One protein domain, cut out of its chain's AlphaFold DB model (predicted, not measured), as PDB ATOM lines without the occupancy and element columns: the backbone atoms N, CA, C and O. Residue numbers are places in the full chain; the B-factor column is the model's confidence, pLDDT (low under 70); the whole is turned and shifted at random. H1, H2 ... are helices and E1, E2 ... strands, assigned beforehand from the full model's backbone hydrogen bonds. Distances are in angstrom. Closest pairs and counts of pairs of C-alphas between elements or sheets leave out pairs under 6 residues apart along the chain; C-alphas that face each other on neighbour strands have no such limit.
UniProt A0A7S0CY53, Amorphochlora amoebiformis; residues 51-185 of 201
ATOM      1  N   GLY A  51      29.339  35.579 -49.785       85.38
ATOM      2  CA  GLY A  51      28.294  34.544 -49.719       85.38
ATOM      3  C   GLY A  51      27.874  34.179 -48.286       85.38
ATOM      4  O   GLY A  51      26.688  33.985 -48.006       85.38
ATOM      5  N   ALA A  52      28.818  34.174 -47.340       86.94
ATOM      6  CA  ALA A  52      28.530  33.886 -45.936       86.94
ATOM      7  C   ALA A  52      27.761  35.026 -45.251       86.94
ATOM      8  O   ALA A  52      26.847  34.754 -44.470       86.94
ATOM      9  N   VAL A  53      28.084  36.293 -45.549       89.06
ATOM     10  CA  VAL A  53      27.314  37.427 -45.011       89.06
ATOM     11  C   VAL A  53      25.902  37.451 -45.588       89.06
ATOM     12  O   VAL A  53      24.966  37.652 -44.824       89.06
ATOM     13  N   ILE A  54      25.722  37.157 -46.881       90.50
ATOM     14  CA  ILE A  54      24.389  37.050 -47.492       90.50
ATOM     15  C   ILE A  54      23.573  35.954 -46.806       90.50
ATOM     16  O   ILE A  54      22.449  36.213 -46.385       90.50
ATOM     17  N   SER A  55      24.155  34.768 -46.621       89.81
ATOM     18  CA  SER A  55      23.478  33.652 -45.945       89.81
ATOM     19  C   SER A  55      23.067  34.034 -44.517       89.81
ATOM     20  O   SER A  55      21.917  33.866 -44.117       89.81
ATOM     21  N   TRP A  56      23.974  34.664 -43.764       90.19
ATOM     22  CA  TRP A  56      23.670  35.177 -42.429       90.19
ATOM     23  C   TRP A  56      22.579  36.262 -42.442       90.19
ATOM     24  O   TRP A  56      21.718  36.273 -41.559       90.19
ATOM     25  N   MET A  57      22.570  37.166 -43.428       91.06
ATOM     26  CA  MET A  57      21.524  38.184 -43.577       91.06
ATOM     27  C   MET A  57      20.159  37.550 -43.842       91.06
ATOM     28  O   MET A  57      19.146  38.024 -43.323       91.06
ATOM     29  N   GLU A  58      20.120  36.488 -44.644       89.56
ATOM     30  CA  GLU A  58      18.900  35.751 -44.961       89.56
ATOM     31  C   GLU A  58      18.338  35.020 -43.744       89.56
ATOM     32  O   GLU A  58      17.126  35.076 -43.529       89.56
ATOM     33  N   ASP A  59      19.208  34.432 -42.924       90.00
ATOM     34  CA  ASP A  59      18.826  33.713 -41.707       90.00
ATOM     35  C   ASP A  59      18.392  34.651 -40.576       90.00
ATOM     36  O   ASP A  59      17.433  34.377 -39.852       90.00
ATOM     37  N   THR A  60      19.110  35.762 -40.392       88.50
ATOM     38  CA  THR A  60      18.954  36.613 -39.202       88.50
ATOM     39  C   THR A  60      18.108  37.857 -39.424       88.50
ATOM     40  O   THR A  60      17.640  38.438 -38.445       88.50
ATOM     41  N   LYS A  61      17.904  38.265 -40.685       88.56
ATOM     42  CA  LYS A  61      17.191  39.498 -41.065       88.56
ATOM     43  C   LYS A  61      17.677  40.701 -40.244       88.56
ATOM     44  O   LYS A  61      16.916  41.284 -39.462       88.56
ATOM     45  N   PRO A  62      18.970  41.051 -40.364       87.81
ATOM     46  CA  PRO A  62      19.600  41.998 -39.467       87.81
ATOM     47  C   PRO A  62      19.028  43.402 -39.647       87.81
ATOM     48  O   PRO A  62      18.346  43.733 -40.623       87.81
ATOM     49  N   ARG A  63      19.326  44.243 -38.660       87.75
ATOM     50  CA  ARG A  63      18.989  45.660 -38.705       87.75
ATOM     51  C   ARG A  63      20.007  46.407 -39.554       87.75
ATOM     52  O   ARG A  63      21.201  46.114 -39.505       87.75
ATOM     53  N   VAL A  64      19.533  47.415 -40.263       86.94
ATOM     54  CA  VAL A  64      20.349  48.292 -41.095       86.94
ATOM     55  C   VAL A  64      20.054  49.735 -40.746       86.94
ATOM     56  O   VAL A  64      18.922  50.078 -40.398       86.94
ATOM     57  N   ARG A  65      21.068  50.585 -40.844       83.88
ATOM     58  CA  ARG A  65      20.911  52.034 -40.742       83.88
ATOM     59  C   ARG A  65      20.987  52.606 -42.143       83.88
ATOM     60  O   ARG A  65      21.984  52.382 -42.822       83.88
ATOM     61  N   LEU A  66      19.979  53.371 -42.548       80.00
ATOM     62  CA  LEU A  66      20.089  54.158 -43.774       80.00
ATOM     63  C   LEU A  66      20.785  55.480 -43.504       80.00
ATOM     64  O   LEU A  66      20.489  56.178 -42.531       80.00
ATOM     65  N   GLU A  67      21.682  55.834 -44.410       73.94
ATOM     66  CA  GLU A  67      22.496  57.031 -44.357       73.94
ATOM     67  C   GLU A  67      22.352  57.849 -45.630       73.94
ATOM     68  O   GLU A  67      22.166  57.346 -46.736       73.94
ATOM     69  N   LYS A  68      22.520  59.151 -45.454       64.75
ATOM     70  CA  LYS A  68      22.700  60.104 -46.536       64.75
ATOM     71  C   LYS A  68      24.153  60.104 -46.994       64.75
ATOM     72  O   LYS A  68      25.032  60.340 -46.168       64.75
ATOM     73  N   ARG A  69      24.398  59.942 -48.297       65.44
ATOM     74  CA  ARG A  69      25.718  60.178 -48.907       65.44
ATOM     75  C   ARG A  69      25.578  61.015 -50.175       65.44
ATOM     76  O   ARG A  69      24.803  60.660 -51.054       65.44
ATOM     77  N   ASP A  70      26.344  62.103 -50.280       59.81
ATOM     78  CA  ASP A  70      26.243  63.090 -51.376       59.81
ATOM     79  C   ASP A  70      26.521  62.496 -52.766       59.81
ATOM     80  O   ASP A  70      26.091  63.024 -53.789       59.81
ATOM     81  N   TYR A  71      27.249  61.383 -52.805       63.66
ATOM     82  CA  TYR A  71      27.620  60.677 -54.025       63.66
ATOM     83  C   TYR A  71      26.698  59.493 -54.350       63.66
ATOM     84  O   TYR A  71      26.969  58.787 -55.315       63.66
ATOM     85  N   MET A  72      25.626  59.260 -53.580       65.50
ATOM     86  CA  MET A  72      24.699  58.141 -53.792       65.50
ATOM     87  C   MET A  72      23.287  58.658 -54.086       65.50
ATOM     88  O   MET A  72      22.626  59.172 -53.188       65.50
ATOM     89  N   PRO A  73      22.785  58.513 -55.327       64.31
ATOM     90  CA  PRO A  73      21.434  58.931 -55.698       64.31
ATOM     91  C   PRO A  73      20.370  57.907 -55.285       64.31
ATOM     92  O   PRO A  73      19.184  58.140 -55.496       64.31
ATOM     93  N   VAL A  74      20.795  56.762 -54.747       68.75
ATOM     94  CA  VAL A  74      19.935  55.688 -54.255       68.75
ATOM     95  C   VAL A  74      20.077  55.580 -52.736       68.75
ATOM     96  O   VAL A  74      21.153  55.881 -52.210       68.75
ATOM     97  N   PRO A  75      19.031  55.130 -52.021       73.44
ATOM     98  CA  PRO A  75      19.121  54.891 -50.590       73.44
ATOM     99  C   PRO A  75      20.276  53.947 -50.267       73.44
ATOM    100  O   PRO A  75      20.382  52.847 -50.815       73.44
ATOM    101  N   TYR A  76      21.132  54.402 -49.365       79.25
ATOM    102  CA  TYR A  76      22.354  53.732 -48.964       79.25
ATOM    103  C   TYR A  76      22.331  53.486 -47.463       79.25
ATOM    104  O   TYR A  76      21.694  54.232 -46.718       79.25
ATOM    105  N   GLY A  77      23.039  52.466 -47.001       83.44
ATOM    106  CA  GLY A  77      23.141  52.210 -45.578       83.44
ATOM    107  C   GLY A  77      24.236  51.234 -45.211       83.44
ATOM    108  O   GLY A  77      25.033  50.811 -46.044       83.44
ATOM    109  N   GLU A  78      24.222  50.850 -43.943       87.44
ATOM    110  CA  GLU A  78      25.181  49.922 -43.358       87.44
ATOM    111  C   GLU A  78      24.461  48.871 -42.503       87.44
ATOM    112  O   GLU A  78      23.472  49.168 -41.818       87.44
ATOM    113  N   ILE A  79      24.980  47.641 -42.501       88.69
ATOM    114  CA  ILE A  79      24.499  46.558 -41.635       88.69
ATOM    115  C   ILE A  79      24.986  46.781 -40.202       88.69
ATOM    116  O   ILE A  79      26.181  46.925 -39.944       88.69
ATOM    117  N   ILE A  80      24.068  46.773 -39.238       85.88
ATOM    118  CA  ILE A  80      24.404  46.965 -37.824       85.88
ATOM    119  C   ILE A  80      25.042  45.689 -37.259       85.88
ATOM    120  O   ILE A  80      24.521  44.591 -37.440       85.88
ATOM    121  N   GLY A  81      26.149  45.845 -36.525       79.56
ATOM    122  CA  GLY A  81      26.799  44.758 -35.786       79.56
ATOM    123  C   GLY A  81      27.636  43.774 -36.611       79.56
ATOM    124  O   GLY A  81      28.199  42.859 -36.017       79.56
ATOM    125  N   GLN A  82      27.764  43.959 -37.931       83.75
ATOM    126  CA  GLN A  82      28.534  43.066 -38.804       83.75
ATOM    127  C   GLN A  82      29.641  43.824 -39.543       83.75
ATOM    128  O   GLN A  82      29.357  44.744 -40.310       83.75
ATOM    129  N   CYS A  83      30.896  43.409 -39.343       82.94
ATOM    130  CA  CYS A  83      32.044  44.000 -40.030       82.94
ATOM    131  C   CYS A  83      32.309  43.344 -41.386       82.94
ATOM    132  O   CYS A  83      32.247  42.118 -41.524       82.94
ATOM    133  N   ASN A  84      32.705  44.165 -42.349       81.19
ATOM    134  CA  ASN A  84      33.435  43.751 -43.526       81.19
ATOM    135  C   ASN A  84      34.897  43.473 -43.132       81.19
ATOM    136  O   ASN A  84      35.596  44.376 -42.666       81.19
ATOM    137  N   PRO A  85      35.384  42.229 -43.274       76.12
ATOM    138  CA  PRO A  85      36.765  41.892 -42.938       76.12
ATOM    139  C   PRO A  85      37.799  42.570 -43.852       76.12
ATOM    140  O   PRO A  85      38.971  42.605 -43.485       76.12
ATOM    141  N   ALA A  86      37.395  43.088 -45.020       75.25
ATOM    142  CA  ALA A  86      38.304  43.722 -45.973       75.25
ATOM    143  C   ALA A  86      38.819  45.090 -45.496       75.25
ATOM    144  O   ALA A  86      39.994  45.403 -45.687       75.25
ATOM    145  N   ASP A  87      37.958  45.902 -44.878       73.25
ATOM    146  CA  ASP A  87      38.274  47.282 -44.490       73.25
ATOM    147  C   ASP A  87      37.971  47.600 -43.013       73.25
ATOM    148  O   ASP A  87      38.329  48.673 -42.525       73.25
ATOM    149  N   GLY A  88      37.357  46.664 -42.279       75.81
ATOM    150  CA  GLY A  88      36.984  46.824 -40.874       75.81
ATOM    151  C   GLY A  88      35.762  47.718 -40.642       75.81
ATOM    152  O   GLY A  88      35.380  47.917 -39.484       75.81
ATOM    153  N   ASN A  89      35.143  48.234 -41.706       79.44
ATOM    154  CA  ASN A  89      33.895  48.981 -41.634       79.44
ATOM    155  C   ASN A  89      32.712  48.019 -41.550       79.44
ATOM    156  O   ASN A  89      32.851  46.800 -41.642       79.44
ATOM    157  N   ARG A  90      31.511  48.558 -41.371       85.25
ATOM    158  CA  ARG A  90      30.287  47.774 -41.544       85.25
ATOM    159  C   ARG A  90      30.072  47.444 -43.018       85.25
ATOM    160  O   ARG A  90      30.511  48.181 -43.893       85.25
ATOM    161  N   TRP A  91      29.359  46.355 -43.283       86.62
ATOM    162  CA  TRP A  91      28.945  46.031 -44.647       86.62
ATOM    163  C   TRP A  91      28.007  47.092 -45.204       86.62
ATOM    164  O   TRP A  91      27.012  47.449 -44.568       86.62
ATOM    165  N   ASP A  92      28.317  47.541 -46.412       86.06
ATOM    166  CA  ASP A  92      27.542  48.543 -47.116       86.06
ATOM    167  C   ASP A  92      26.375  47.910 -47.880       86.06
ATOM    168  O   ASP A  92      26.517  46.903 -48.586       86.06
ATOM    169  N   ILE A  93      25.216  48.552 -47.789       87.69
ATOM    170  CA  ILE A  93      24.006  48.161 -48.506       87.69
ATOM    171  C   ILE A  93      23.513  49.299 -49.392       87.69
ATOM    172  O   ILE A  93      23.734  50.480 -49.116       87.69
ATOM    173  N   TYR A  94      22.761  48.945 -50.424       84.50
ATOM    174  CA  TYR A  94      21.880  49.887 -51.099       84.50
ATOM    175  C   TYR A  94      20.479  49.286 -51.195       84.50
ATOM    176  O   TYR A  94      20.320  48.071 -51.302       84.50
ATOM    177  N   CYS A  95      19.457  50.133 -51.114       80.12
ATOM    178  CA  CYS A  95      18.065  49.692 -51.040       80.12
ATOM    179  C   CYS A  95      17.318  50.166 -52.291       80.12
ATOM    180  O   CYS A  95      16.788  51.286 -52.302       80.12
ATOM    181  N   PRO A  96      17.325  49.375 -53.379       70.69
ATOM    182  CA  PRO A  96      16.660  49.757 -54.617       70.69
ATOM    183  C   PRO A  96      15.150  49.897 -54.397       70.69
ATOM    184  O   PRO A  96      14.496  49.001 -53.876       70.69
ATOM    185  N   GLY A  97      14.580  51.032 -54.802       64.56
ATOM    186  CA  GLY A  97      13.138  51.280 -54.694       64.56
ATOM    187  C   GLY A  97      12.646  51.634 -53.286       64.56
ATOM    188  O   GLY A  97      11.442  51.807 -53.098       64.56
ATOM    189  N   PHE A  98      13.548  51.784 -52.308       71.00
ATOM    190  CA  PHE A  98      13.180  52.298 -50.995       71.00
ATOM    191  C   PHE A  98      12.960  53.818 -51.047       71.00
ATOM    192  O   PHE A  98      13.756  54.567 -51.609       71.00
ATOM    193  N   ASN A  99      11.879  54.283 -50.431       61.78
ATOM    194  CA  ASN A  99      11.554  55.699 -50.314       61.78
ATOM    195  C   ASN A  99      11.209  55.977 -48.846       61.78
ATOM    196  O   ASN A  99      10.141  55.597 -48.368       61.78
ATOM    197  N   GLY A 100      12.158  56.553 -48.109       63.28
ATOM    198  CA  GLY A 100      12.026  56.787 -46.675       63.28
ATOM    199  C   GLY A 100      13.135  57.673 -46.110       63.28
ATOM    200  O   GLY A 100      13.936  58.252 -46.845       63.28
ATOM    201  N   PHE A 101      13.171  57.806 -44.785       68.00
ATOM    202  CA  PHE A 101      14.069  58.743 -44.110       68.00
ATOM    203  C   PHE A 101      15.452  58.133 -43.854       68.00
ATOM    204  O   PHE A 101      15.569  57.054 -43.271       68.00
ATOM    205  N   CYS A 102      16.507  58.858 -44.224       70.69
ATOM    206  CA  CYS A 102      17.879  58.530 -43.834       70.69
ATOM    207  C   CYS A 102      18.254  59.206 -42.513       70.69
ATOM    208  O   CYS A 102      17.804  60.312 -42.211       70.69
ATOM    209  N   GLY A 103      19.076  58.531 -41.710       62.78
ATOM    210  CA  GLY A 103      19.658  59.067 -40.480       62.78
ATOM    211  C   GLY A 103      20.960  59.805 -40.707       62.78
ATOM    212  O   GLY A 103      21.480  59.884 -41.823       62.78
ATOM    213  N   SER A 104      21.483  60.338 -39.608       62.81
ATOM    214  CA  SER A 104      22.859  60.812 -39.556       62.81
ATOM    215  C   SER A 104      23.813  59.640 -39.792       62.81
ATOM    216  O   SER A 104      23.512  58.526 -39.344       62.81
ATOM    217  N   PRO A 105      24.971  59.876 -40.434       63.09
ATOM    218  CA  PRO A 105      26.016  58.875 -40.485       63.09
ATOM    219  C   PRO A 105      26.376  58.454 -39.066       63.09
ATOM    220  O   PRO A 105      26.621  59.300 -38.203       63.09
ATOM    221  N   GLY A 106      26.389  57.157 -38.807       60.59
ATOM    222  CA  GLY A 106      26.842  56.663 -37.515       60.59
ATOM    223  C   GLY A 106      28.323  56.321 -37.535       60.59
ATOM    224  O   GLY A 106      29.078  56.641 -38.465       60.59
ATOM    225  N   SER A 107      28.751  55.684 -36.449       65.12
ATOM    226  CA  SER A 107      30.123  55.211 -36.331       65.12
ATOM    227  C   SER A 107      30.389  54.121 -37.366       65.12
ATOM    228  O   SER A 107      29.609  53.173 -37.469       65.12
ATOM    229  N   LEU A 108      31.524  54.240 -38.065       63.34
ATOM    230  CA  LEU A 108      32.061  53.186 -38.932       63.34
ATOM    231  C   LEU A 108      32.436  51.928 -38.135       63.34
ATOM    232  O   LEU A 108      32.567  50.849 -38.702       63.34
ATOM    233  N   SER A 109      32.577  52.053 -36.807       64.25
ATOM    234  CA  SER A 109      32.776  50.898 -35.941       64.25
ATOM    235  C   SER A 109      31.548  49.988 -35.947       64.25
ATOM    236  O   SER A 109      30.398  50.446 -35.971       64.25
ATOM    237  N   CYS A 110      31.796  48.681 -35.868       72.06
ATOM    238  CA  CYS A 110      30.780  47.632 -35.797       72.06
ATOM    239  C   CYS A 110      30.069  47.619 -34.436       72.06
ATOM    240  O   CYS A 110      30.153  46.666 -33.667       72.06
ATOM    241  N   SER A 111      29.394  48.721 -34.117       70.31
ATOM    242  CA  SER A 111      28.528  48.816 -32.953       70.31
ATOM    243  C   SER A 111      27.289  47.948 -33.183       70.31
ATOM    244  O   SER A 111      26.702  48.003 -34.271       70.31
ATOM    245  N   PRO A 112      26.867  47.165 -32.175       71.12
ATOM    246  CA  PRO A 112      25.585  46.472 -32.207       71.12
ATOM    247  C   PRO A 112      24.398  47.442 -32.081       71.12
ATOM    248  O   PRO A 112      23.267  47.063 -32.389       71.12
ATOM    249  N   ASP A 113      24.659  48.684 -31.661       68.62
ATOM    250  CA  ASP A 113      23.657  49.703 -31.375       68.62
ATOM    251  C   ASP A 113      23.825  50.931 -32.272       68.62
ATOM    252  O   ASP A 113      24.930  51.457 -32.425       68.62
ATOM    253  N   ASP A 114      22.695  51.402 -32.800       71.12
ATOM    254  CA  ASP A 114      22.504  52.704 -33.435       71.12
ATOM    255  C   ASP A 114      21.201  53.318 -32.907       71.12
ATOM    256  O   ASP A 114      20.349  52.606 -32.375       71.12
ATOM    257  N   ASN A 115      21.028  54.631 -33.083       63.34
ATOM    258  CA  ASN A 115      19.909  55.373 -32.489       63.34
ATOM    259  C   ASN A 115      18.990  56.076 -33.507       63.34
ATOM    260  O   ASN A 115      18.087  56.800 -33.100       63.34
ATOM    261  N   SER A 116      19.192  55.907 -34.818       67.56
ATOM    262  CA  SER A 116      18.410  56.638 -35.830       67.56
ATOM    263  C   SER A 116      18.174  55.836 -37.105       67.56
ATOM    264  O   SER A 116      19.118  55.239 -37.616       67.56
ATOM    265  N   ASN A 117      16.948  55.913 -37.641       70.81
ATOM    266  CA  ASN A 117      16.553  55.420 -38.969       70.81
ATOM    267  C   ASN A 117      17.032  53.991 -39.248       70.81
ATOM    268  O   ASN A 117      17.762  53.713 -40.202       70.81
ATOM    269  N   ILE A 118      16.611  53.112 -38.337       78.69
ATOM    270  CA  ILE A 118      16.916  51.690 -38.335       78.69
ATOM    271  C   ILE A 118      15.766  50.940 -38.989       78.69
ATOM    272  O   ILE A 118      14.615  51.061 -38.567       78.69
ATOM    273  N   TYR A 119      16.109  50.116 -39.963       83.19
ATOM    274  CA  TYR A 119      15.188  49.272 -40.705       83.19
ATOM    275  C   TYR A 119      15.612  47.817 -40.563       83.19
ATOM    276  O   TYR A 119      16.730  47.521 -40.139       83.19
ATOM    277  N   LYS A 120      14.715  46.894 -40.891       85.94
ATOM    278  CA  LYS A 120      15.040  45.468 -40.961       85.94
ATOM    279  C   LYS A 120      15.118  45.041 -42.409       85.94
ATOM    280  O   LYS A 120      14.386  45.567 -43.240       85.94
ATOM    281  N   ILE A 121      15.977  44.079 -42.697       87.69
ATOM    282  CA  ILE A 121      16.042  43.472 -44.022       87.69
ATOM    283  C   ILE A 121      14.871  42.511 -44.194       87.69
ATOM    284  O   ILE A 121      14.645  41.648 -43.350       87.69
ATOM    285  N   LYS A 122      14.171  42.625 -45.320       86.81
ATOM    286  CA  LYS A 122      13.154  41.675 -45.768       86.81
ATOM    287  C   LYS A 122      13.776  40.612 -46.676       86.81
ATOM    288  O   LYS A 122      13.674  39.415 -46.388       86.81
ATOM    289  N   SER A 123      14.487  41.026 -47.722       88.38
ATOM    290  CA  SER A 123      15.203  40.133 -48.645       88.38
ATOM    291  C   SER A 123      16.532  40.721 -49.102       88.38
ATOM    292  O   SER A 123      16.739  41.930 -49.054       88.38
ATOM    293  N   VAL A 124      17.435  39.839 -49.531       90.38
ATOM    294  CA  VAL A 124      18.610  40.209 -50.319       90.38
ATOM    295  C   VAL A 124      18.228  40.034 -51.781       90.38
ATOM    296  O   VAL A 124      17.889  38.928 -52.197       90.38
ATOM    297  N   ASP A 125      18.272  41.115 -52.548       87.75
ATOM    298  CA  ASP A 125      17.875  41.104 -53.957       87.75
ATOM    299  C   ASP A 125      19.064  40.756 -54.862       87.75
ATOM    300  O   ASP A 125      18.904  40.201 -55.945       87.75
ATOM    301  N   GLY A 126      20.285  41.070 -54.428       88.25
ATOM    302  CA  GLY A 126      21.507  40.783 -55.171       88.25
ATOM    303  C   GLY A 126      22.697  41.577 -54.656       88.25
ATOM    304  O   GLY A 126      22.693  42.066 -53.528       88.25
ATOM    305  N   VAL A 127      23.721  41.729 -55.490       85.88
ATOM    306  CA  VAL A 127      24.938  42.479 -55.159       85.88
ATOM    307  C   VAL A 127      25.376  43.306 -56.357       85.88
ATOM    308  O   VAL A 127      25.402  42.822 -57.486       85.88
ATOM    309  N   TYR A 128      25.732  44.563 -56.117       81.75
ATOM    310  CA  TYR A 128      26.443  45.382 -57.090       81.75
ATOM    311  C   TYR A 128      27.947  45.263 -56.841       81.75
ATOM    312  O   TYR A 128      28.423  45.651 -55.775       81.75
ATOM    313  N   ILE A 129      28.674  44.706 -57.808       78.88
ATOM    314  CA  ILE A 129      30.108  44.420 -57.728       78.88
ATOM    315  C   ILE A 129      30.855  45.472 -58.546       78.88
ATOM    316  O   ILE A 129      30.650  45.607 -59.756       78.88
ATOM    317  N   LEU A 130      31.731  46.225 -57.886       75.75
ATOM    318  CA  LEU A 130      32.620  47.192 -58.520       75.75
ATOM    319  C   LEU A 130      33.874  46.488 -59.057       75.75
ATOM    320  O   LEU A 130      34.320  45.469 -58.539       75.75
ATOM    321  N   SER A 131      34.505  47.047 -60.085       70.88
ATOM    322  CA  SER A 131      35.690  46.475 -60.737       70.88
ATOM    323  C   SER A 131      36.956  46.589 -59.892       70.88
ATOM    324  O   SER A 131      37.972  45.997 -60.236       70.88
ATOM    325  N   ASN A 132      36.905  47.356 -58.802       66.19
ATOM    326  CA  ASN A 132      37.907  47.350 -57.737       66.19
ATOM    327  C   ASN A 132      37.593  46.303 -56.645       66.19
ATOM    328  O   ASN A 132      38.268  46.278 -55.624       66.19
ATOM    329  N   GLY A 133      36.563  45.471 -56.856       69.81
ATOM    330  CA  GLY A 133      36.099  44.369 -56.008       69.81
ATOM    331  C   GLY A 133      35.438  44.752 -54.694       69.81
ATOM    332  O   GLY A 133      35.185  43.870 -53.879       69.81
ATOM    333  N   ASN A 134      35.129  46.033 -54.498       75.25
ATOM    334  CA  ASN A 134      34.184  46.453 -53.473       75.25
ATOM    335  C   ASN A 134      32.759  46.074 -53.920       75.25
ATOM    336  O   ASN A 134      32.435  46.175 -55.110       75.25
ATOM    337  N   SER A 135      31.905  45.664 -52.989       80.44
ATOM    338  CA  SER A 135      30.529  45.286 -53.296       80.44
ATOM    339  C   SER A 135      29.539  46.041 -52.424       80.44
ATOM    340  O   SER A 135      29.839  46.507 -51.326       80.44
ATOM    341  N   LYS A 136      28.322  46.193 -52.943       84.81
ATOM    342  CA  LYS A 136      27.178  46.743 -52.212       84.81
ATOM    343  C   LYS A 136      26.048  45.737 -52.268       84.81
ATOM    344  O   LYS A 136      25.630  45.346 -53.361       84.81
ATOM    345  N   ILE A 137      25.555  45.320 -51.108       89.19
ATOM    346  CA  ILE A 137      24.488  44.321 -51.040       89.19
ATOM    347  C   ILE A 137      23.155  45.030 -51.295       89.19
ATOM    348  O   ILE A 137      22.805  45.986 -50.602       89.19
ATOM    349  N   ALA A 138      22.435  44.589 -52.324       88.19
ATOM    350  CA  ALA A 138      21.113  45.094 -52.670       88.19
ATOM    351  C   ALA A 138      20.080  44.430 -51.762       88.19
ATOM    352  O   ALA A 138      20.002  43.199 -51.729       88.19
ATOM    353  N   VAL A 139      19.298  45.217 -51.027       88.31
ATOM    354  CA  VAL A 139      18.329  44.677 -50.064       88.31
ATOM    355  C   VAL A 139      16.966  45.346 -50.179       88.31
ATOM    356  O   VAL A 139      16.869  46.563 -50.347       88.31
ATOM    357  N   ASP A 140      15.920  44.548 -49.989       85.88
ATOM    358  CA  ASP A 140      14.577  45.032 -49.684       85.88
ATOM    359  C   ASP A 140      14.434  45.153 -48.164       85.88
ATOM    360  O   ASP A 140      14.926  44.310 -47.402       85.88
ATOM    361  N   LEU A 141      13.735  46.186 -47.703       82.81
ATOM    362  CA  LEU A 141      13.574  46.483 -46.282       82.81
ATOM    363  C   LEU A 141      12.135  46.256 -45.819       82.81
ATOM    364  O   LEU A 141      11.166  46.499 -46.538       82.81
ATOM    365  N   GLU A 142      11.978  45.828 -44.568       80.00
ATOM    366  CA  GLU A 142      10.691  45.855 -43.885       80.00
ATOM    367  C   GLU A 142      10.278  47.317 -43.661       80.00
ATOM    368  O   GLU A 142      10.912  48.084 -42.935       80.00
ATOM    369  N   PHE A 143       9.199  47.700 -44.332       66.19
ATOM    370  CA  PHE A 143       8.635  49.046 -44.358       66.19
ATOM    371  C   PHE A 143       8.034  49.462 -42.994       66.19
ATOM    372  O   PHE A 143       7.304  48.670 -42.391       66.19
ATOM    373  N   PRO A 144       8.150  50.738 -42.572       49.78
ATOM    374  CA  PRO A 144       7.023  51.453 -41.965       49.78
ATOM    375  C   PRO A 144       6.516  52.569 -42.925       49.78
ATOM    376  O   PRO A 144       7.325  53.162 -43.632       49.78
ATOM    377  N   PRO A 145       5.190  52.813 -43.047       44.41
ATOM    378  CA  PRO A 145       4.493  53.187 -44.305       44.41
ATOM    379  C   PRO A 145       4.391  54.703 -44.591       44.41
ATOM    380  O   PRO A 145       4.570  55.482 -43.656       44.41
ATOM    381  N   PRO A 146       3.852  55.140 -45.763       51.50
ATOM    382  CA  PRO A 146       4.074  54.746 -47.171       51.50
ATOM    383  C   PRO A 146       4.807  55.888 -47.953       51.50
ATOM    384  O   PRO A 146       4.905  57.000 -47.450       51.50
ATOM    385  N   VAL A 147       5.354  55.711 -49.167       40.97
ATOM    386  CA  VAL A 147       4.693  56.088 -50.443       40.97
ATOM    387  C   VAL A 147       5.651  55.885 -51.645       40.97
ATOM    388  O   VAL A 147       6.828  56.217 -51.587       40.97
ATOM    389  N   VAL A 148       5.047  55.394 -52.739       41.62
ATOM    390  CA  VAL A 148       5.489  55.203 -54.139       41.62
ATOM    391  C   VAL A 148       6.724  54.325 -54.366       41.62
ATOM    392  O   VAL A 148       7.867  54.771 -54.374       41.62
ATOM    393  N   VAL A 149       6.416  53.068 -54.703       52.09
ATOM    394  CA  VAL A 149       7.266  52.169 -55.487       52.09
ATOM    395  C   VAL A 149       7.502  52.817 -56.845       52.09
ATOM    396  O   VAL A 149       6.566  53.014 -57.621       52.09
ATOM    397  N   GLY A 150       8.745  53.149 -57.144       47.59
ATOM    398  CA  GLY A 150       9.092  53.694 -58.442       47.59
ATOM    399  C   GLY A 150      10.555  53.440 -58.700       47.59
ATOM    400  O   GLY A 150      11.385  53.931 -57.953       47.59
ATOM    401  N   LEU A 151      10.838  52.719 -59.781       53.88
ATOM    402  CA  LEU A 151      12.140  52.217 -60.223       53.88
ATOM    403  C   LEU A 151      12.465  50.829 -59.655       53.88
ATOM    404  O   LEU A 151      12.820  50.661 -58.492       53.88
ATOM    405  N   GLY A 152      12.349  49.828 -60.534       59.31
ATOM    406  CA  GLY A 152      12.882  48.492 -60.286       59.31
ATOM    407  C   GLY A 152      14.398  48.527 -60.084       59.31
ATOM    408  O   GLY A 152      15.055  49.530 -60.382       59.31
ATOM    409  N   VAL A 153      14.945  47.424 -59.576       66.56
ATOM    410  CA  VAL A 153      16.368  47.282 -59.233       66.56
ATOM    411  C   VAL A 153      17.282  47.749 -60.371       66.56
ATOM    412  O   VAL A 153      18.152  48.575 -60.129       66.56
ATOM    413  N   GLU A 154      16.987  47.355 -61.612       67.56
ATOM    414  CA  GLU A 154      17.771  47.680 -62.817       67.56
ATOM    415  C   GLU A 154      17.986  49.197 -63.016       67.56
ATOM    416  O   GLU A 154      19.104  49.659 -63.250       67.56
ATOM    417  N   ASN A 155      16.939  50.012 -62.843       66.56
ATOM    418  CA  ASN A 155      17.045  51.469 -62.983       66.56
ATOM    419  C   ASN A 155      17.896  52.091 -61.861       66.56
ATOM    420  O   ASN A 155      18.667  53.024 -62.101       66.56
ATOM    421  N   ASN A 156      17.784  51.562 -60.640       71.94
ATOM    422  CA  ASN A 156      18.575  52.014 -59.493       71.94
ATOM    423  C   ASN A 156      20.043  51.591 -59.609       71.94
ATOM    424  O   ASN A 156      20.925  52.371 -59.258       71.94
ATOM    425  N   THR A 157      20.319  50.412 -60.168       71.50
ATOM    426  CA  THR A 157      21.676  49.970 -60.506       71.50
ATOM    427  C   THR A 157      22.356  50.962 -61.448       71.50
ATOM    428  O   THR A 157      23.529  51.284 -61.261       71.50
ATOM    429  N   CYS A 158      21.629  51.519 -62.418       71.75
ATOM    430  CA  CYS A 158      22.195  52.511 -63.328       71.75
ATOM    431  C   CYS A 158      22.428  53.873 -62.691       71.75
ATOM    432  O   CYS A 158      23.480  54.478 -62.912       71.75
ATOM    433  N   ALA A 159      21.509  54.327 -61.840       73.31
ATOM    434  CA  ALA A 159      21.736  55.521 -61.035       73.31
ATOM    435  C   ALA A 159      22.979  55.361 -60.139       73.31
ATOM    436  O   ALA A 159      23.847  56.236 -60.122       73.31
ATOM    437  N   LEU A 160      23.102  54.212 -59.466       74.00
ATOM    438  CA  LEU A 160      24.245  53.841 -58.633       74.00
ATOM    439  C   LEU A 160      25.557  53.840 -59.435       74.00
ATOM    440  O   LEU A 160      26.524  54.493 -59.040       74.00
ATOM    441  N   LYS A 161      25.579  53.175 -60.597       74.31
ATOM    442  CA  LYS A 161      26.741  53.124 -61.497       74.31
ATOM    443  C   LYS A 161      27.209  54.518 -61.908       74.31
ATOM    444  O   LYS A 161      28.381  54.848 -61.735       74.31
ATOM    445  N   HIS A 162      26.306  55.351 -62.424       73.19
ATOM    446  CA  HIS A 162      26.664  56.691 -62.891       73.19
ATOM    447  C   HIS A 162      27.163  57.607 -61.774       73.19
ATOM    448  O   HIS A 162      27.989  58.490 -62.025       73.19
ATOM    449  N   ALA A 163      26.675  57.418 -60.551       72.81
ATOM    450  CA  ALA A 163      27.124  58.193 -59.409       72.81
ATOM    451  C   ALA A 163      28.560  57.843 -59.001       72.81
ATOM    452  O   ALA A 163      29.391  58.744 -58.855       72.81
ATOM    453  N   TYR A 164      28.886  56.549 -58.958       71.12
ATOM    454  CA  TYR A 164      30.261  56.091 -58.756       71.12
ATOM    455  C   TYR A 164      31.198  56.580 -59.867       71.12
ATOM    456  O   TYR A 164      32.227  57.190 -59.582       71.12
ATOM    457  N   GLU A 165      30.829  56.402 -61.138       71.44
ATOM    458  CA  GLU A 165      31.634  56.876 -62.278       71.44
ATOM    459  C   GLU A 165      31.882  58.391 -62.246       71.44
ATOM    460  O   GLU A 165      32.905  58.872 -62.741       71.44
ATOM    461  N   ARG A 166      30.941  59.175 -61.705       71.44
ATOM    462  CA  ARG A 166      31.112  60.621 -61.524       71.44
ATOM    463  C   ARG A 166      32.149  60.919 -60.446       71.44
ATOM    464  O   ARG A 166      33.097  61.648 -60.726       71.44
ATOM    465  N   LYS A 167      32.018  60.310 -59.262       67.06
ATOM    466  CA  LYS A 167      32.959  60.497 -58.146       67.06
ATOM    467  C   LYS A 167      34.385  60.105 -58.525       67.06
ATOM    468  O   LYS A 167      35.353  60.763 -58.160       67.06
ATOM    469  N   LEU A 168      34.523  59.047 -59.308       65.56
ATOM    470  CA  LEU A 168      35.828  58.536 -59.695       65.56
ATOM    471  C   LEU A 168      36.475  59.329 -60.828       65.56
ATOM    472  O   LEU A 168      37.699  59.411 -60.868       65.56
ATOM    473  N   ARG A 169      35.684  59.975 -61.695       67.50
ATOM    474  CA  ARG A 169      36.199  60.980 -62.639       67.50
ATOM    475  C   ARG A 169      36.810  62.179 -61.917       67.50
ATOM    476  O   ARG A 169      37.839  62.669 -62.365       67.50
ATOM    477  N   GLU A 170      36.238  62.600 -60.790       71.94
ATOM    478  CA  GLU A 170      36.849  63.628 -59.928       71.94
ATOM    479  C   GLU A 170      38.194  63.155 -59.343       71.94
ATOM    480  O   GLU A 170      39.097  63.962 -59.141       71.94
ATOM    481  N   ASN A 171      38.350  61.840 -59.145       64.44
ATOM    482  CA  ASN A 171      39.521  61.208 -58.530       64.44
ATOM    483  C   ASN A 171      40.471  60.501 -59.531       64.44
ATOM    484  O   ASN A 171      41.381  59.794 -59.104       64.44
ATOM    485  N   ASN A 172      40.289  60.672 -60.849       65.62
ATOM    486  CA  ASN A 172      41.067  60.023 -61.923       65.62
ATOM    487  C   ASN A 172      41.134  58.476 -61.876       65.62
ATOM    488  O   ASN A 172      42.160  57.892 -62.230       65.62
ATOM    489  N   SER A 173      40.055  57.791 -61.480       62.72
ATOM    490  CA  SER A 173      40.014  56.321 -61.400       62.72
ATOM    491  C   SER A 173      38.980  55.700 -62.359       62.72
ATOM    492  O   SER A 173      37.822  56.122 -62.364       62.72
ATOM    493  N   PRO A 174      39.342  54.694 -63.176       59.00
ATOM    494  CA  PRO A 174      38.400  53.993 -64.043       59.00
ATOM    495  C   PRO A 174      37.806  52.768 -63.325       59.00
ATOM    496  O   PRO A 174      38.177  51.635 -63.624       59.00
ATOM    497  N   VAL A 175      36.888  52.968 -62.373       62.00
ATOM    498  CA  VAL A 175      36.109  51.843 -61.814       62.00
ATOM    499  C   VAL A 175      34.816  51.691 -62.609       62.00
ATOM    500  O   VAL A 175      34.111  52.662 -62.873       62.00
ATOM    501  N   THR A 176      34.514  50.457 -62.987       69.69
ATOM    502  CA  THR A 176      33.244  50.034 -63.589       69.69
ATOM    503  C   THR A 176      32.521  49.110 -62.612       69.69
ATOM    504  O   THR A 176      33.078  48.766 -61.579       69.69
ATOM    505  N   GLY A 177      31.283  48.704 -62.873       73.88
ATOM    506  CA  GLY A 177      30.600  47.733 -62.019       73.88
ATOM    507  C   GLY A 177      29.468  47.026 -62.743       73.88
ATOM    508  O   GLY A 177      29.055  47.456 -63.826       73.88
ATOM    509  N   TYR A 178      28.998  45.932 -62.156       75.31
ATOM    510  CA  TYR A 178      27.874  45.142 -62.653       75.31
ATOM    511  C   TYR A 178      27.013  44.645 -61.493       75.31
ATOM    512  O   TYR A 178      27.462  44.566 -60.351       75.31
ATOM    513  N   TYR A 179      25.755  44.334 -61.785       81.62
ATOM    514  CA  TYR A 179      24.821  43.787 -60.811       81.62
ATOM    515  C   TYR A 179      24.665  42.281 -61.006       81.62
ATOM    516  O   TYR A 179      24.543  41.807 -62.133       81.62
ATOM    517  N   CYS A 180      24.677  41.548 -59.898       82.88
ATOM    518  CA  CYS A 180      24.417  40.122 -59.838       82.88
ATOM    519  C   CYS A 180      23.141  39.875 -59.032       82.88
ATOM    520  O   CYS A 180      23.043  40.313 -57.882       82.88
ATOM    521  N   LYS A 181      22.170  39.173 -59.622       86.25
ATOM    522  CA  LYS A 181      20.921  38.809 -58.940       86.25
ATOM    523  C   LYS A 181      21.190  37.762 -57.873       86.25
ATOM    524  O   LYS A 181      22.085  36.936 -58.035       86.25
ATOM    525  N   ARG A 182      20.418  37.772 -56.785       87.62
ATOM    526  CA  ARG A 182      20.628  36.853 -55.658       87.62
ATOM    527  C   ARG A 182      20.654  35.382 -56.085       87.62
ATOM    528  O   ARG A 182      21.492  34.638 -55.578       87.62
ATOM    529  N   GLU A 183      19.782  34.968 -57.002       88.25
ATOM    530  CA  GLU A 183      19.725  33.595 -57.521       88.25
ATOM    531  C   GLU A 183      20.965  33.171 -58.324       88.25
ATOM    532  O   GLU A 183      21.214  31.977 -58.472       88.25
ATOM    533  N   ASP A 184      21.747  34.137 -58.810       86.94
ATOM    534  CA  ASP A 184      22.977  33.912 -59.566       86.94
ATOM    535  C   ASP A 184      24.233  33.945 -58.667       86.94
ATOM    536  O   ASP A 184      25.337  33.742 -59.171       86.94
ATOM    537  N   ILE A 185      24.096  34.196 -57.358       85.12
ATOM    538  CA  ILE A 185      25.213  34.254 -56.399       85.12
ATOM    539  C   ILE A 185      25.369  32.903 -55.689       85.12
ATOM    540  O   ILE A 185      24.437  32.424 -55.035       85.12
TER     541      ILE A 185
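AT A GLANCE: This is residues 51 to 185 of the 201 residues of a protein of Amorphochlora amoebiformis (UniProt A0A7S0CY53). A small closed barrel of five strands, with E1, E2, E3, E5 and E4 following each other round the ring, has two helices on its outside, H1 and H2, which are apart from each other. A sixth strand, E6, extends the wall by pairing with residues 126 to 130 of E4, the longest strand. The printed part has 135 residues, with two named helices and six named strands in the order H1 E1 E2 E3 E4 E5 H2 E6; the class is mixed, helices and strands, and the barrel's pairing is mixed too. The whole is compact, with a radius of gyration of the C-alphas of 14.2 A and spans of 37 by 35 by 32 A.

HOW THE PARTS SIT: H1, residues 51 to 60, is on the barrel at a height over the sheet of 8.1 A, over E5, residues 135 to 142. Its closest C-alphas to E4, residues 118 to 130, are those of Glu 58 and Ser 123, 6.8 A apart. E1, residues 63 to 67, E2, residues 76 to 83, and E3, residues 90 to 94, form a meander, each strand the antiparallel neighbour of the one before. N 65 and O 78 are 3.0 A apart in the hairpin E1 and E2, and N 79 and O 91 2.9 A in the hairpin E2 and E3. With E4 they make a Greek key, the meander's first strand being the antiparallel neighbour of the fourth: N 64 and O 119 are 2.8 A apart. E4 bends by 95 degrees at residue 122. E4 and E5 form an antiparallel hairpin, with N 138 and O 126 2.8 A apart. E5 and E3 are parallel, with N 137 and O 92 3.1 A apart. H2, residues 153 to 170, is over E4 at a height over the sheet of 6.8 A, only just across the strands at 61 degrees on the local plane. Its closest C-alphas to E6, residues 177 to 181, are those of Lys 161 and Gly 177, 6.7 A apart. E6 is antiparallel to E4, with N 129 and O 178 2.8 A apart. In H1 and H2 every O i to N i+4 pair is within hydrogen-bond range.

IN THESE COORDINATES: H1 begins at C-alpha 51 (28.294, 34.544, -49.719) and is 14.2 A long. E1 measures 13.2 A, E2 16.4 A, E3 12.9 A, E4 26.0 A, E5 22.0 A, H2 26.2 A and E6 13.5 A, ending at C-alpha 181 (20.921, 38.809, -58.940).

THE WHOLE: The C-alphas of Pro 145 and Asn 172, the two farthest apart, are 41.2 A apart. The printed part has no cut; the link E3 to E4 is long, with 23 residues. The mean pLDDT of the printed part is 74.7, and 45 residues are under 70, among them residues 143 to 155.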